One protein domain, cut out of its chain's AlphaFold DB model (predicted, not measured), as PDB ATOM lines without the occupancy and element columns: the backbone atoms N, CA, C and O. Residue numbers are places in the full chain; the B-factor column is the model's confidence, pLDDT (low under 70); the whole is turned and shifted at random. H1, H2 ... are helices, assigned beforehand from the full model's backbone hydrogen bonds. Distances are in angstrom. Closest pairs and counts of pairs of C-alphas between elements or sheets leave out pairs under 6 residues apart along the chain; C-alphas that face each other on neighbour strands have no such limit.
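This is residues 17 to 27 and 46 to 74 of the 83 residues of the protein "Probable phosphoglycerate mutase" of Alkalihalobacillus lonarensis (UniProt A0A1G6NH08). A small cluster of three helices has H2 in the middle, with H1 packed on it at a steep angle and the very short H3 packed on it elsewhere, away from H1. The loop of residues 60 to 66 joins H2 to H3, and residues 71 to 74 form a short tail after H3. The printed part has 40 residues with three named helices in the order H1, H2, H3 and no named strand, and its class is all helix. It is compact, with a radius of gyration of the C-alphas of 9.2 A, and its C-alphas span 25 by 22 by 17 A.

H1 is residues 17 to 27, 15.6 A from first to last C-alpha, beginning at C-alpha 17 at (123.699, 183.545, 247.550). H2, the longest helix, is residues 48 to 59 and measures 16.0 A, with C-alpha 48 at (123.180, 176.250, 235.141). H3 is residues 67 to 70, 5.9 A long, ending at C-alpha 70 at (126.322, 169.518, 240.009).

H1 and H2 touch, and their closest C-alphas, those of Phe 25 and Tyr 57, are 6.2 A apart. Their lines stand at a steep tilt of 66 degrees, the same way. H2 and H3 touch, with the closest C-alphas, those of Gly 52 and Met 68, 4.6 A apart. H1 and H3 are apart. Every O i to N i+4 pair is within hydrogen-bond range in H1, and 7 of 8 are in H2; H3 is too short for such a pair.

The C-alphas of Glu 63 and Asn 74 are the two farthest apart, at 25.4 A. Residues 28 to 45 are not printed, and C-alphas 27 and 46 are 13.1 A apart across this cut. The link from H2 to H3 is short. The mean pLDDT of the printed part is 94.7, and no printed residue is under 70.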
ATOM      1  N   ILE A  17     123.403 184.936 247.920       89.06
ATOM      2  CA  ILE A  17     123.699 183.545 247.550       89.06
ATOM      3  C   ILE A  17     122.971 182.559 248.470       89.06
ATOM      4  O   ILE A  17     122.475 181.539 247.987       89.06
ATOM      5  N   GLN A  18     122.895 182.840 249.774       90.94
ATOM      6  CA  GLN A  18     122.226 181.945 250.720       90.94
ATOM      7  C   GLN A  18     120.717 181.978 250.507       90.94
ATOM      8  O   GLN A  18     120.109 180.921 250.360       90.94
ATOM      9  N   GLN A  19     120.129 183.170 250.359       94.00
ATOM     10  CA  GLN A  19     118.700 183.312 250.051       94.00
ATOM     11  C   GLN A  19     118.317 182.588 248.754       94.00
ATOM     12  O   GLN A  19     117.292 181.906 248.692       94.00
ATOM     13  N   TYR A  20     119.166 182.678 247.728       93.81
ATOM     14  CA  TYR A  20     118.985 181.948 246.478       93.81
ATOM     15  C   TYR A  20     118.966 180.425 246.697       93.81
ATOM     16  O   TYR A  20     118.064 179.737 246.211       93.81
ATOM     17  N   ILE A  21     119.942 179.884 247.435       94.69
ATOM     18  CA  ILE A  21     120.020 178.445 247.733       94.69
ATOM     19  C   ILE A  21     118.794 178.000 248.537       94.69
ATOM     20  O   ILE A  21     118.141 177.023 248.161       94.69
ATOM     21  N   GLU A  22     118.446 178.734 249.593       96.25
ATOM     22  CA  GLU A  22     117.292 178.458 250.453       96.25
ATOM     23  C   GLU A  22     115.982 178.439 249.664       96.25
ATOM     24  O   GLU A  22     115.178 177.519 249.823       96.25
ATOM     25  N   ARG A  23     115.780 179.399 248.755       97.50
ATOM     26  CA  ARG A  23     114.586 179.463 247.905       97.50
ATOM     27  C   ARG A  23     114.461 178.240 246.999       97.50
ATOM     28  O   ARG A  23     113.366 177.695 246.859       97.50
ATOM     29  N   ILE A  24     115.565 177.781 246.405       97.88
ATOM     30  CA  ILE A  24     115.563 176.564 245.582       97.88
ATOM     31  C   ILE A  24     115.310 175.320 246.441       97.88
ATOM     32  O   ILE A  24     114.527 174.459 246.045       97.88
ATOM     33  N   PHE A  25     115.920 175.223 247.623       97.75
ATOM     34  CA  PHE A  25     115.719 174.085 248.526       97.75
ATOM     35  C   PHE A  25     114.278 174.019 249.040       97.75
ATOM     36  O   PHE A  25     113.693 172.940 249.086       97.75
ATOM     37  N   SER A  26     113.689 175.169 249.367       98.38
ATOM     38  CA  SER A  26     112.284 175.281 249.756       98.38
ATOM     39  C   SER A  26     111.360 174.775 248.645       98.38
ATOM     40  O   SER A  26     110.524 173.906 248.893       98.38
ATOM     41  N   PHE A  27     111.584 175.215 247.401       97.81
ATOM     42  CA  PHE A  27     110.840 174.736 246.234       97.81
ATOM     43  C   PHE A  27     110.967 173.217 246.039       97.81
ATOM     44  O   PHE A  27     109.968 172.533 245.820       97.81
ATOM     45  N   GLY A  46     115.886 174.289 233.777       95.12
ATOM     46  CA  GLY A  46     116.393 175.515 234.381       95.12
ATOM     47  C   GLY A  46     117.774 175.891 233.859       95.12
ATOM     48  O   GLY A  46     118.323 175.255 232.961       95.12
ATOM     49  N   HIS A  47     118.342 176.944 234.435       94.88
ATOM     50  CA  HIS A  47     119.676 177.423 234.103       94.88
ATOM     51  C   HIS A  47     120.758 176.656 234.869       94.88
ATOM     52  O   HIS A  47     120.494 175.917 235.818       94.88
ATOM     53  N   LYS A  48     122.020 176.863 234.479       93.19
ATOM     54  CA  LYS A  48     123.180 176.250 235.141       93.19
ATOM     55  C   LYS A  48     123.179 176.482 236.656       93.19
ATOM     56  O   LYS A  48     123.452 175.566 237.422       93.19
ATOM     57  N   CYS A  49     122.838 177.694 237.091       91.81
ATOM     58  CA  CYS A  49     122.775 178.020 238.510       91.81
ATOM     59  C   CYS A  49     121.691 177.226 239.244       91.81
ATOM     60  O   CYS A  49     121.957 176.699 240.325       91.81
ATOM     61  N   THR A  50     120.487 177.117 238.677       95.69
ATOM     62  CA  THR A  50     119.360 176.440 239.336       95.69
ATOM     63  C   THR A  50     119.536 174.936 239.322       95.69
ATOM     64  O   THR A  50     119.375 174.301 240.357       95.69
ATOM     65  N   THR A  51     119.967 174.364 238.200       96.94
ATOM     66  CA  THR A  51     120.276 172.928 238.109       96.94
ATOM     67  C   THR A  51     121.431 172.523 239.030       96.94
ATOM     68  O   THR A  51     121.377 171.447 239.621       96.94
ATOM     69  N   GLY A  52     122.431 173.391 239.231       96.00
ATOM     70  CA  GLY A  52     123.492 173.189 240.222       96.00
ATOM     71  C   GLY A  52     122.967 173.148 241.659       96.00
ATOM     72  O   GLY A  52     123.260 172.200 242.388       96.00
ATOM     73  N   SER A  53     122.135 174.121 242.048       96.81
ATOM     74  CA  SER A  53     121.483 174.133 243.369       96.81
ATOM     75  C   SER A  53     120.558 172.933 243.579       96.81
ATOM     76  O   SER A  53     120.586 172.326 244.643       96.81
ATOM     77  N   ILE A  54     119.785 172.535 242.565       97.75
ATOM     78  CA  ILE A  54     118.944 171.328 242.622       97.75
ATOM     79  C   ILE A  54     119.816 170.086 242.826       97.75
ATOM     80  O   ILE A  54     119.504 169.240 243.656       97.75
ATOM     81  N   GLY A  55     120.945 169.976 242.124       97.12
ATOM     82  CA  GLY A  55     121.891 168.886 242.354       97.12
ATOM     83  C   GLY A  55     122.440 168.868 243.787       97.12
ATOM     84  O   GLY A  55     122.582 167.795 244.370       97.12
ATOM     85  N   ALA A  56     122.691 170.040 244.378       97.06
ATOM     86  CA  ALA A  56     123.112 170.161 245.774       97.06
ATOM     87  C   ALA A  56     122.011 169.774 246.777       97.06
ATOM     88  O   ALA A  56     122.343 169.255 247.836       97.06
ATOM     89  N   TYR A  57     120.725 169.950 246.451       97.44
ATOM     90  CA  TYR A  57     119.620 169.452 247.286       97.44
ATOM     91  C   TYR A  57     119.732 167.937 247.512       97.44
ATOM     92  O   TYR A  57     119.605 167.465 248.636       97.44
ATOM     93  N   PHE A  58     120.050 167.181 246.456       96.94
ATOM     94  CA  PHE A  58     120.190 165.724 246.537       96.94
ATOM     95  C   PHE A  58     121.554 165.256 247.059       96.94
ATOM     96  O   PHE A  58     121.645 164.199 247.674       96.94
ATOM     97  N   LYS A  59     122.632 165.998 246.778       96.19
ATOM     98  CA  LYS A  59     124.016 165.568 247.067       96.19
ATOM     99  C   LYS A  59     124.644 166.245 248.288       96.19
ATOM    100  O   LYS A  59     125.778 165.923 248.633       96.19
ATOM    101  N   GLY A  60     123.943 167.192 248.904       96.12
ATOM    102  CA  GLY A  60     124.503 168.113 249.885       96.12
ATOM    103  C   GLY A  60     125.318 169.242 249.244       96.12
ATOM    104  O   GLY A  60     125.760 169.167 248.092       96.12
ATOM    105  N   ILE A  61     125.528 170.314 250.010       94.56
ATOM    106  CA  ILE A  61     126.412 171.421 249.622       94.56
ATOM    107  C   ILE A  61     127.867 170.947 249.793       94.56
ATOM    108  O   ILE A  61     128.208 170.442 250.863       94.56
ATOM    109  N   PRO A  62     128.731 171.063 248.767       93.00
ATOM    110  CA  PRO A  62     130.130 170.658 248.877       93.00
ATOM    111  C   PRO A  62     130.896 171.576 249.840       93.00
ATOM    112  O   PRO A  62     130.548 172.745 249.986       93.00
ATOM    113  N   GLU A  63     131.978 171.071 250.436       92.62
ATOM    114  CA  GLU A  63     132.799 171.812 251.414       92.62
ATOM    115  C   GLU A  63     133.336 173.144 250.873       92.62
ATOM    116  O   GLU A  63     133.416 174.129 251.598       92.62
ATOM    117  N   ASP A  64     133.664 173.195 249.580       89.19
ATOM    118  CA  ASP A  64     134.147 174.408 248.913       89.19
ATOM    119  C   ASP A  64     133.019 175.340 248.432       89.19
ATOM    120  O   ASP A  64     133.275 176.315 247.726       89.19
ATOM    121  N   GLY A  65     131.759 175.010 248.738       88.31
ATOM    122  CA  GLY A  65     130.571 175.768 248.346       88.31
ATOM    123  C   GLY A  65     130.270 175.773 246.843       88.31
ATOM    124  O   GLY A  65     129.278 176.363 246.414       88.31
ATOM    125  N   ASN A  66     131.074 175.109 246.005       90.06
ATOM    126  CA  ASN A  66     130.924 175.151 244.555       90.06
ATOM    127  C   ASN A  66     129.832 174.188 244.060       90.06
ATOM    128  O   ASN A  66     130.109 173.171 243.416       90.06
ATOM    129  N   ILE A  67     128.573 174.541 244.320       92.19
ATOM    130  CA  ILE A  67     127.374 173.801 243.894       92.19
ATOM    131  C   ILE A  67     127.229 173.702 242.363       92.19
ATOM    132  O   ILE A  67     126.569 172.798 241.853       92.19
ATOM    133  N   MET A  68     127.897 174.576 241.598       91.25
ATOM    134  CA  MET A  68     127.867 174.547 240.128       91.25
ATOM    135  C   MET A  68     128.473 173.264 239.549       91.25
ATOM    136  O   MET A  68     128.199 172.935 238.395       91.25
ATOM    137  N   ARG A  69     129.268 172.518 240.333       93.12
ATOM    138  CA  ARG A  69     129.787 171.199 239.940       93.12
ATOM    139  C   ARG A  69     128.676 170.178 239.660       93.12
ATOM    140  O   ARG A  69     128.921 169.195 238.971       93.12
ATOM    141  N   TYR A  70     127.475 170.398 240.198       95.56
ATOM    142  CA  TYR A  70     126.322 169.518 240.009       95.56
ATOM    143  C   TYR A  70     125.371 169.978 238.901       95.56
ATOM    144  O   TYR A  70     124.374 169.307 238.642       95.56
ATOM    145  N   ALA A  71     125.663 171.102 238.241       95.62
ATOM    146  CA  ALA A  71     124.824 171.624 237.175       95.62
ATOM    147  C   ALA A  71     124.843 170.705 235.950       95.62
ATOM    148  O   ALA A  71     125.877 170.120 235.607       95.62
ATOM    149  N   SER A  72     123.706 170.599 235.265       95.38
ATOM    150  CA  SER A  72     123.662 169.900 233.985       95.38
ATOM    151  C   SER A  72     124.329 170.735 232.888       95.38
ATOM    152  O   SER A  72     124.376 171.969 232.937       95.38
ATOM    153  N   GLY A  73     124.877 170.046 231.886       95.25
ATOM    154  CA  GLY A  73     125.273 170.683 230.632       95.25
ATOM    155  C   GLY A  73     124.051 171.079 229.797       95.25
ATOM    156  O   GLY A  73     122.951 170.570 230.006       95.25
ATOM    157  N   ASN A  74     124.249 171.959 228.815       95.06
ATOM    158  CA  ASN A  74     123.186 172.339 227.882       95.06
ATOM    159  C   ASN A  74     122.661 171.099 227.140       95.06
ATOM    160  O   ASN A  74     123.442 170.360 226.547       95.06
TER     161      ASN A  74